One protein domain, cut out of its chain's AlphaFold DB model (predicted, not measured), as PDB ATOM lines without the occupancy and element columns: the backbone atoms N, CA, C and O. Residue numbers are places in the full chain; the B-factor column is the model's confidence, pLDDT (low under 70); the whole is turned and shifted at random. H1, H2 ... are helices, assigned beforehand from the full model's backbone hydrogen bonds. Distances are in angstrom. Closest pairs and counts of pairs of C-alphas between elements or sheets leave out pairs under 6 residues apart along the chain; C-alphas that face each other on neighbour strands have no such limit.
ATOM      1  N   HIS A 454      60.988 -15.557  60.555       92.31
ATOM      2  CA  HIS A 454      62.351 -16.053  60.317       92.31
ATOM      3  C   HIS A 454      62.561 -17.405  61.028       92.31
ATOM      4  O   HIS A 454      61.736 -17.817  61.839       92.31
ATOM      5  N   ALA A 455      63.641 -18.133  60.730       91.62
ATOM      6  CA  ALA A 455      63.929 -19.411  61.404       91.62
ATOM      7  C   ALA A 455      64.466 -19.215  62.838       91.62
ATOM      8  O   ALA A 455      64.099 -19.938  63.767       91.62
ATOM      9  N   ASP A 456      65.320 -18.207  62.989       93.44
ATOM     10  CA  ASP A 456      66.105 -17.865  64.171       93.44
ATOM     11  C   ASP A 456      66.523 -16.382  64.082       93.44
ATOM     12  O   ASP A 456      66.219 -15.686  63.103       93.44
ATOM     13  N   TRP A 457      67.205 -15.881  65.112       93.75
ATOM     14  CA  TRP A 457      67.691 -14.506  65.169       93.75
ATOM     15  C   TRP A 457      68.681 -14.158  64.045       93.75
ATOM     16  O   TRP A 457      68.564 -13.086  63.446       93.75
ATOM     17  N   ALA A 458      69.606 -15.057  63.699       92.81
ATOM     18  CA  ALA A 458      70.621 -14.807  62.674       92.81
ATOM     19  C   ALA A 458      70.001 -14.687  61.269       92.81
ATOM     20  O   ALA A 458      70.389 -13.821  60.483       92.81
ATOM     21  N   ALA A 459      68.971 -15.485  60.973       93.69
ATOM     22  CA  ALA A 459      68.161 -15.365  59.766       93.69
ATOM     23  C   ALA A 459      67.379 -14.037  59.707       93.69
ATOM     24  O   ALA A 459      67.108 -13.541  58.612       93.69
ATOM     25  N   SER A 460      67.035 -13.442  60.856       93.75
ATOM     26  CA  SER A 460      66.428 -12.106  60.912       93.75
ATOM     27  C   SER A 460      67.451 -10.983  60.732       93.75
ATOM     28  O   SER A 460      67.171 -10.043  59.993       93.75
ATOM     29  N   GLU A 461      68.636 -11.069  61.345       93.12
ATOM     30  CA  GLU A 461      69.717 -10.094  61.118       93.12
ATOM     31  C   GLU A 461      70.184 -10.119  59.658       93.12
ATOM     32  O   GLU A 461      70.336  -9.064  59.035       93.12
ATOM     33  N   PHE A 462      70.328 -11.313  59.072       95.31
ATOM     34  CA  PHE A 462      70.619 -11.456  57.651       95.31
ATOM     35  C   PHE A 462      69.514 -10.821  56.797       95.31
ATOM     36  O   PHE A 462      69.838  -9.989  55.951       95.31
ATOM     37  N   ALA A 463      68.233 -11.110  57.064       95.19
ATOM     38  CA  ALA A 463      67.104 -10.509  56.346       95.19
ATOM     39  C   ALA A 463      67.126  -8.973  56.370       95.19
ATOM     40  O   ALA A 463      67.038  -8.338  55.316       95.19
ATOM     41  N   SER A 464      67.318  -8.371  57.548       92.81
ATOM     42  CA  SER A 464      67.432  -6.914  57.695       92.81
ATOM     43  C   SER A 464      68.654  -6.337  56.971       92.81
ATOM     44  O   SER A 464      68.588  -5.222  56.465       92.81
ATOM     45  N   SER A 465      69.756  -7.089  56.865       94.38
ATOM     46  CA  SER A 465      70.975  -6.642  56.171       94.38
ATOM     47  C   SER A 465      70.877  -6.608  54.635       94.38
ATOM     48  O   SER A 465      71.780  -6.069  53.988       94.38
ATOM     49  N   ILE A 466      69.812  -7.174  54.046       95.19
ATOM     50  CA  ILE A 466      69.578  -7.231  52.587       95.19
ATOM     51  C   ILE A 466      68.173  -6.759  52.156       95.19
ATOM     52  O   ILE A 466      67.812  -6.947  50.995       95.19
ATOM     53  N   ASP A 467      67.396  -6.173  53.074       94.31
ATOM     54  CA  ASP A 467      65.992  -5.765  52.879       94.31
ATOM     55  C   ASP A 467      65.107  -6.894  52.299       94.31
ATOM     56  O   ASP A 467      64.517  -6.789  51.221       94.31
ATOM     57  N   ALA A 468      65.081  -8.033  53.002       95.12
ATOM     58  CA  ALA A 468      64.370  -9.246  52.590       95.12
ATOM     59  C   ALA A 468      63.316  -9.711  53.603       95.12
ATOM     60  O   ALA A 468      63.446  -9.519  54.812       95.12
ATOM     61  N   SER A 469      62.296 -10.418  53.113       94.06
ATOM     62  CA  SER A 469      61.356 -11.168  53.949       94.06
ATOM     63  C   SER A 469      61.951 -12.489  54.461       94.06
ATOM     64  O   SER A 469      62.912 -13.025  53.900       94.06
ATOM     65  N   GLY A 470      61.335 -13.068  55.499       92.75
ATOM     66  CA  GLY A 470      61.701 -14.397  56.007       92.75
ATOM     67  C   GLY A 470      61.638 -15.496  54.937       92.75
ATOM     68  O   GLY A 470      62.555 -16.311  54.844       92.75
ATOM     69  N   ASP A 471      60.629 -15.468  54.057       94.88
ATOM     70  CA  ASP A 471      60.513 -16.407  52.932       94.88
ATOM     71  C   ASP A 471      61.629 -16.226  51.891       94.88
ATOM     72  O   ASP A 471      62.141 -17.213  51.360       94.88
ATOM     73  N   GLN A 472      62.059 -14.987  51.624       96.00
ATOM     74  CA  GLN A 472      63.186 -14.723  50.725       96.00
ATOM     75  C   GLN A 472      64.507 -15.233  51.313       96.00
ATOM     76  O   GLN A 472      65.268 -15.886  50.603       96.00
ATOM     77  N   VAL A 473      64.767 -15.016  52.609       96.38
ATOM     78  CA  VAL A 473      65.952 -15.585  53.283       96.38
ATOM     79  C   VAL A 473      65.905 -17.111  53.323       96.38
ATOM     80  O   VAL A 473      66.916 -17.761  53.070       96.38
ATOM     81  N   LYS A 474      64.734 -17.708  53.557       94.75
ATOM     82  CA  LYS A 474      64.541 -19.163  53.509       94.75
ATOM     83  C   LYS A 474      64.819 -19.740  52.115       94.75
ATOM     84  O   LYS A 474      65.450 -20.791  52.007       94.75
ATOM     85  N   ALA A 475      64.401 -19.048  51.055       95.75
ATOM     86  CA  ALA A 475      64.712 -19.424  49.678       95.75
ATOM     87  C   ALA A 475      66.210 -19.250  49.347       95.75
ATOM     88  O   ALA A 475      66.799 -20.136  48.731       95.75
ATOM     89  N   LEU A 476      66.846 -18.165  49.807       96.69
ATOM     90  CA  LEU A 476      68.290 -17.936  49.652       96.69
ATOM     91  C   LEU A 476      69.106 -19.030  50.359       96.69
ATOM     92  O   LEU A 476      70.030 -19.580  49.763       96.69
ATOM     93  N   ALA A 477      68.719 -19.419  51.577       94.69
ATOM     94  CA  ALA A 477      69.366 -20.497  52.324       94.69
ATOM     95  C   ALA A 477      69.250 -21.854  51.601       94.69
ATOM     96  O   ALA A 477      70.230 -22.593  51.527       94.69
ATOM     97  N   GLY A 478      68.097 -22.145  50.983       95.00
ATOM     98  CA  GLY A 478      67.912 -23.316  50.112       95.00
ATOM     99  C   GLY A 478      68.792 -23.319  48.851       95.00
ATOM    100  O   GLY A 478      69.029 -24.375  48.270       95.00
ATOM    101  N   LEU A 479      69.319 -22.154  48.463       96.06
ATOM    102  CA  LEU A 479      70.260 -21.945  47.358       96.06
ATOM    103  C   LEU A 479      71.713 -21.737  47.846       96.06
ATOM    104  O   LEU A 479      72.578 -21.338  47.067       96.06
ATOM    105  N   GLY A 480      71.999 -22.016  49.125       95.12
ATOM    106  CA  GLY A 480      73.342 -21.941  49.718       95.12
ATOM    107  C   GLY A 480      73.781 -20.546  50.185       95.12
ATOM    108  O   GLY A 480      74.951 -20.358  50.511       95.12
ATOM    109  N   VAL A 481      72.868 -19.571  50.232       96.62
ATOM    110  CA  VAL A 481      73.135 -18.185  50.642       96.62
ATOM    111  C   VAL A 481      72.443 -17.898  51.977       96.62
ATOM    112  O   VAL A 481      71.258 -17.585  52.026       96.62
ATOM    113  N   SER A 482      73.190 -17.998  53.077       93.31
ATOM    114  CA  SER A 482      72.689 -17.804  54.449       93.31
ATOM    115  C   SER A 482      73.381 -16.656  55.195       93.31
ATOM    116  O   SER A 482      73.259 -16.543  56.411       93.31
ATOM    117  N   SER A 483      74.154 -15.823  54.493       95.19
ATOM    118  CA  SER A 483      74.908 -14.712  55.076       95.19
ATOM    119  C   SER A 483      75.095 -13.558  54.092       95.19
ATOM    120  O   SER A 483      75.111 -13.749  52.872       95.19
ATOM    121  N   LYS A 484      75.321 -12.352  54.629       95.19
ATOM    122  CA  LYS A 484      75.557 -11.133  53.841       95.19
ATOM    123  C   LYS A 484      76.737 -11.266  52.868       95.19
ATOM    124  O   LYS A 484      76.629 -10.818  51.734       95.19
ATOM    125  N   SER A 485      77.814 -11.945  53.274       96.56
ATOM    126  CA  SER A 485      78.997 -12.184  52.428       96.56
ATOM    127  C   SER A 485      78.674 -13.050  51.200       96.56
ATOM    128  O   SER A 485      78.982 -12.670  50.071       96.56
ATOM    129  N   GLN A 486      77.964 -14.169  51.394       97.12
ATOM    130  CA  GLN A 486      77.503 -15.024  50.289       97.12
ATOM    131  C   GLN A 486      76.509 -14.290  49.377       97.12
ATOM    132  O   GLN A 486      76.530 -14.472  48.160       97.12
ATOM    133  N   PHE A 487      75.653 -13.439  49.951       97.88
ATOM    134  CA  PHE A 487      74.717 -12.620  49.186       97.88
ATOM    135  C   PHE A 487      75.448 -11.591  48.315       97.88
ATOM    136  O   PHE A 487      75.175 -11.502  47.122       97.88
ATOM    137  N   ASP A 488      76.426 -10.872  48.868       97.31
ATOM    138  CA  ASP A 488      77.225  -9.898  48.119       97.31
ATOM    139  C   ASP A 488      78.071 -10.570  47.022       97.31
ATOM    140  O   ASP A 488      78.200 -10.028  45.922       97.31
ATOM    141  N   GLN A 489      78.566 -11.791  47.262       97.44
ATOM    142  CA  GLN A 489      79.208 -12.617  46.236       97.44
ATOM    143  C   GLN A 489      78.232 -12.974  45.098       97.44
ATOM    144  O   GLN A 489      78.583 -12.829  43.925       97.44
ATOM    145  N   ALA A 490      77.000 -13.382  45.420       97.31
ATOM    146  CA  ALA A 490      75.965 -13.668  44.424       97.31
ATOM    147  C   ALA A 490      75.541 -12.409  43.641       97.31
ATOM    148  O   ALA A 490      75.369 -12.475  42.423       97.31
ATOM    149  N   VAL A 491      75.445 -11.243  44.296       97.62
ATOM    150  CA  VAL A 491      75.214  -9.941  43.643       97.62
ATOM    151  C   VAL A 491      76.353  -9.602  42.673       97.62
ATOM    152  O   VAL A 491      76.093  -9.147  41.557       97.62
ATOM    153  N   ALA A 492      77.611  -9.832  43.059       97.31
ATOM    154  CA  ALA A 492      78.765  -9.578  42.198       97.31
ATOM    155  C   ALA A 492      78.779 -10.495  40.959       97.31
ATOM    156  O   ALA A 492      79.028 -10.023  39.848       97.31
ATOM    157  N   GLU A 493      78.453 -11.779  41.123       96.50
ATOM    158  CA  GLU A 493      78.370 -12.758  40.029       96.50
ATOM    159  C   GLU A 493      77.177 -12.494  39.086       96.50
ATOM    160  O   GLU A 493      77.298 -12.570  37.859       96.50
ATOM    161  N   MET A 494      76.027 -12.093  39.637       97.06
ATOM    162  CA  MET A 494      74.852 -11.653  38.876       97.06
ATOM    163  C   MET A 494      75.165 -10.441  37.986       97.06
ATOM    164  O   MET A 494      74.727 -10.376  36.832       97.06
ATOM    165  N   LYS A 495      75.950  -9.487  38.504       96.88
ATOM    166  CA  LYS A 495      76.362  -8.281  37.770       96.88
ATOM    167  C   LYS A 495      77.441  -8.570  36.732       96.88
ATOM    168  O   LYS A 495      77.334  -8.082  35.609       96.88
ATOM    169  N   SER A 496      78.445  -9.390  37.053       94.88
ATOM    170  CA  SER A 496      79.504  -9.752  36.098       94.88
ATOM    171  C   SER A 496      78.963 -10.566  34.914       94.88
ATOM    172  O   SER A 496      79.355 -10.327  33.772       94.88
ATOM    173  N   SER A 497      77.983 -11.443  35.161       94.19
ATOM    174  CA  SER A 497      77.242 -12.182  34.127       94.19
ATOM    175  C   SER A 497      76.188 -11.350  33.376       94.19
ATOM    176  O   SER A 497      75.544 -11.866  32.464       94.19
ATOM    177  N   LYS A 498      76.023 -10.061  33.718       94.81
ATOM    178  CA  LYS A 498      75.044  -9.119  33.135       94.81
ATOM    179  C   LYS A 498      73.585  -9.596  33.226       94.81
ATOM    180  O   LYS A 498      72.742  -9.165  32.441       94.81
ATOM    181  N   TYR A 499      73.272 -10.471  34.184       94.44
ATOM    182  CA  TYR A 499      71.913 -10.962  34.419       94.44
ATOM    183  C   TYR A 499      70.996  -9.870  34.989       94.44
ATOM    184  O   TYR A 499      69.817  -9.780  34.630       94.44
ATOM    185  N   GLY A 500      71.547  -9.045  35.880       92.81
ATOM    186  CA  GLY A 500      70.855  -7.992  36.617       92.81
ATOM    187  C   GLY A 500      71.804  -6.856  36.996       92.81
ATOM    188  O   GLY A 500      73.018  -6.960  36.816       92.81
ATOM    189  N   THR A 501      71.249  -5.760  37.503       92.00
ATOM    190  CA  THR A 501      71.995  -4.536  37.857       92.00
ATOM    191  C   THR A 501      71.716  -4.045  39.274       92.00
ATOM    192  O   THR A 501      72.568  -3.354  39.847       92.00
ATOM    193  N   GLY A 502      70.585  -4.427  39.871       92.06
ATOM    194  CA  GLY A 502      70.251  -4.100  41.250       92.06
ATOM    195  C   GLY A 502      70.914  -5.042  42.256       92.06
ATOM    196  O   GLY A 502      71.930  -5.686  41.993       92.06
ATOM    197  N   ASN A 503      70.389  -5.040  43.472       94.12
ATOM    198  CA  ASN A 503      70.891  -5.794  44.624       94.12
ATOM    199  C   ASN A 503      69.746  -6.328  45.502       94.12
ATOM    200  O   ASN A 503      69.987  -6.722  46.640       94.12
ATOM    201  N   SER A 504      68.508  -6.308  44.999       95.94
ATOM    202  CA  SER A 504      67.344  -6.765  45.761       95.94
ATOM    203  C   SER A 504      67.371  -8.282  45.945       95.94
ATOM    204  O   SER A 504      67.773  -9.023  45.041       95.94
ATOM    205  N   ALA A 505      66.876  -8.765  47.086       96.12
ATOM    206  CA  ALA A 505      66.803 -10.199  47.353       96.12
ATOM    207  C   ALA A 505      65.998 -10.964  46.285       96.12
ATOM    208  O   ALA A 505      66.360 -12.085  45.940       96.12
ATOM    209  N   GLY A 506      64.963 -10.348  45.701       96.38
ATOM    210  CA  GLY A 506      64.182 -10.937  44.606       96.38
ATOM    211  C   GLY A 506      64.958 -11.097  43.291       96.38
ATOM    212  O   GLY A 506      64.813 -12.116  42.620       96.38
ATOM    213  N   GLU A 507      65.808 -10.132  42.930       95.56
ATOM    214  CA  GLU A 507      66.633 -10.193  41.712       95.56
ATOM    215  C   GLU A 507      67.744 -11.248  41.847       95.56
ATOM    216  O   GLU A 507      67.946 -12.053  40.936       95.56
ATOM    217  N   VAL A 508      68.385 -11.313  43.022       97.19
ATOM    218  CA  VAL A 508      69.398 -12.329  43.359       97.19
ATOM    219  C   VAL A 508      68.781 -13.726  43.445       97.19
ATOM    220  O   VAL A 508      69.351 -14.679  42.919       97.19
ATOM    221  N   LEU A 509      67.585 -13.865  44.028       97.31
ATOM    222  CA  LEU A 509      66.832 -15.122  44.004       97.31
ATOM    223  C   LEU A 509      66.511 -15.559  42.575       97.31
ATOM    224  O   LEU A 509      66.706 -16.726  42.247       97.31
ATOM    225  N   ALA A 510      66.051 -14.650  41.712       95.94
ATOM    226  CA  ALA A 510      65.794 -14.982  40.314       95.94
ATOM    227  C   ALA A 510      67.080 -15.444  39.606       95.94
ATOM    228  O   ALA A 510      67.054 -16.457  38.915       95.94
ATOM    229  N   TYR A 511      68.207 -14.754  39.827       97.19
ATOM    230  CA  TYR A 511      69.515 -15.151  39.296       97.19
ATOM    231  C   TYR A 511      69.930 -16.557  39.739       97.19
ATOM    232  O   TYR A 511      70.292 -17.377  38.902       97.19
ATOM    233  N   LEU A 512      69.863 -16.847  41.039       96.75
ATOM    234  CA  LEU A 512      70.292 -18.131  41.594       96.75
ATOM    235  C   LEU A 512      69.376 -19.288  41.163       96.75
ATOM    236  O   LEU A 512      69.879 -20.372  40.874       96.75
ATOM    237  N   ASN A 513      68.064 -19.056  41.035       96.25
ATOM    238  CA  ASN A 513      67.131 -20.039  40.473       96.25
ATOM    239  C   ASN A 513      67.411 -20.302  38.984       96.25
ATOM    240  O   ASN A 513      67.596 -21.455  38.599       96.25
ATOM    241  N   ASP A 514      67.530 -19.262  38.150       95.12
ATOM    242  CA  ASP A 514      67.843 -19.420  36.720       95.12
ATOM    243  C   ASP A 514      69.257 -20.017  36.511       95.12
ATOM    244  O   ASP A 514      69.495 -20.717  35.527       95.12
ATOM    245  N   LYS A 515      70.190 -19.817  37.456       94.56
ATOM    246  CA  LYS A 515      71.513 -20.471  37.501       94.56
ATOM    247  C   LYS A 515      71.425 -21.956  37.868       94.56
ATOM    248  O   LYS A 515      72.143 -22.755  37.276       94.56
ATOM    249  N   GLN A 516      70.567 -22.332  38.817       94.12
ATOM    250  CA  GLN A 516      70.343 -23.731  39.203       94.12
ATOM    251  C   GLN A 516      69.570 -24.508  38.123       94.12
ATOM    252  O   GLN A 516      69.828 -25.692  37.912       94.12
ATOM    253  N   ALA A 517      68.649 -23.841  37.424       91.19
ATOM    254  CA  ALA A 517      67.863 -24.410  36.333       91.19
ATOM    255  C   ALA A 517      68.635 -24.529  35.004       91.19
ATOM    256  O   ALA A 517      68.187 -25.248  34.110       91.19
ATOM    257  N   ALA A 518      69.774 -23.842  34.853       91.56
ATOM    258  CA  ALA A 518      70.549 -23.815  33.615       91.56
ATOM    259  C   ALA A 518      71.077 -25.215  33.218       91.56
ATOM    260  O   ALA A 518      71.866 -25.817  33.953       91.56
ATOM    261  N   PRO A 519      70.719 -25.734  32.024       88.06
ATOM    262  CA  PRO A 519      71.341 -26.925  31.455       88.06
ATOM    263  C   PRO A 519      72.862 -26.773  31.308       88.06
ATOM    264  O   PRO A 519      73.379 -25.667  31.138       88.06
ATOM    265  N   LYS A 520      73.599 -27.893  31.299       85.81
ATOM    266  CA  LYS A 520      75.061 -27.886  31.104       85.81
ATOM    267  C   LYS A 520      75.445 -27.110  29.835       85.81
ATOM    268  O   LYS A 520      75.043 -27.487  28.739       85.81
ATOM    269  N   GLY A 521      76.252 -26.062  30.001       82.00
ATOM    270  CA  GLY A 521      76.700 -25.181  28.915       82.00
ATOM    271  C   GLY A 521      75.835 -23.934  28.688       82.00
ATOM    272  O   GLY A 521      76.229 -23.080  27.900       82.00
ATOM    273  N   GLN A 522      74.702 -23.789  29.381       90.00
ATOM    274  CA  GLN A 522      73.916 -22.552  29.400       90.00
ATOM    275  C   GLN A 522      74.269 -21.668  30.606       90.00
ATOM    276  O   GLN A 522      74.902 -22.100  31.569       90.00
ATOM    277  N   THR A 523      73.840 -20.408  30.549       92.88
ATOM    278  CA  THR A 523      73.960 -19.424  31.636       92.88
ATOM    279  C   THR A 523      72.583 -19.046  32.189       92.88
ATOM    280  O   THR A 523      71.576 -19.157  31.483       92.88
ATOM    281  N   ALA A 524      72.535 -18.496  33.406       92.94
ATOM    282  CA  ALA A 524      71.309 -17.907  33.957       92.94
ATOM    283  C   ALA A 524      70.714 -16.819  33.036       92.94
ATOM    284  O   ALA A 524      69.499 -16.707  32.905       92.94
ATOM    285  N   LEU A 525      71.562 -16.042  32.344       94.00
ATOM    286  CA  LEU A 525      71.113 -15.006  31.407       94.00
ATOM    287  C   LEU A 525      70.376 -15.602  30.195       94.00
ATOM    288  O   LEU A 525      69.354 -15.055  29.791       94.00
ATOM    289  N   SER A 526      70.839 -16.731  29.648       92.94
ATOM    290  CA  SER A 526      70.113 -17.436  28.578       92.94
ATOM    291  C   SER A 526      68.764 -17.986  29.058       92.94
ATOM    292  O   SER A 526      67.768 -17.797  28.367       92.94
ATOM    293  N   VAL A 527      68.693 -18.560  30.269       94.06
ATOM    294  CA  VAL A 527      67.428 -19.052  30.857       94.06
ATOM    295  C   VAL A 527      66.418 -17.908  31.030       94.06
ATOM    296  O   VAL A 527      65.263 -18.032  30.616       94.06
ATOM    297  N   LYS A 528      66.865 -16.754  31.543       93.94
ATOM    298  CA  LYS A 528      66.056 -15.528  31.632       93.94
ATOM    299  C   LYS A 528      65.562 -15.067  30.262       93.94
ATOM    300  O   LYS A 528      64.371 -14.813  30.098       93.94
TER     301      LYS A 528
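This is residues 454 to 528 of the 663 residues of an uncharacterized protein of Inhella crocodyli (UniProt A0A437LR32). An elongated pack of five helices has H4 in its middle, with H2, H3 and H5 packed on it; H1 and H5 make the two ends of the long axis. H3 runs along that axis on one side, while H2 and H4 follow one after the other on the opposite side, and H1 packs crosswise on H2. The printed part has 75 residues with five named helices, H1 to H5 in order along the chain, and no named strand, and its class is all helix. It is compact, with a radius of gyration of the C-alphas of 12.2 A, and spans 39 by 20 by 16 A.

Find C-alpha 457 at (67.691, -14.506, 65.169), where H1 begins; it covers residues 457 to 465, 12.4 A from first to last C-alpha. Read on to H2, residues 470 to 478, also 12.4 A long. H3, residues 484 to 496, starts at C-alpha 484, (75.557, -11.133, 53.841), and is 18.2 A long. H4, residues 505 to 517, is 18.0 A long. H5, residues 524 to 528, is 6.2 A long and ends at C-alpha 528, (66.056, -15.528, 31.632).

Begin at H4, the hub, which touches three helices. With residues 505 to 509 alone it touches H2, at a shallow tilt of 30 degrees, the same way; the closest C-alphas, of Leu 476 and Leu 509, are 6.5 A apart. With residues 508 to 512 alone it touches H3, the same way at a steep tilt of 68 degrees, only just short of about perpendicular; their closest C-alphas, of Val 491 and Val 508, are 6.3 A apart. H5 touches H4 too, and their closest C-alphas, of Lys 515 and Ala 524, are 4.4 A apart. Look next at H1, which touches H2 and is about perpendicular to it at 79 degrees; the C-alphas of Ala 463 and Val 473 are closest, at 6.0 A. H1 and H3 are close but not clearly touching, with the C-alphas of Phe 462 and Lys 484 closest at 6.2 A. H2 and H3 are only just apart, at 8.4 A. In H1, H2, H3, H4 and H5 every O i to N i+4 pair is within hydrogen-bond range.

The two C-alphas farthest apart are those of Trp 457 and Gly 521, 38.9 A. The printed part runs from 454 to 528 with no cut. The links H1 to H2 and H2 to H3 are tight, those from H3 to H4 and H4 to H5 are short, and no link is long. The mean pLDDT of the printed part is 94.5, and no printed residue of this model is under 70.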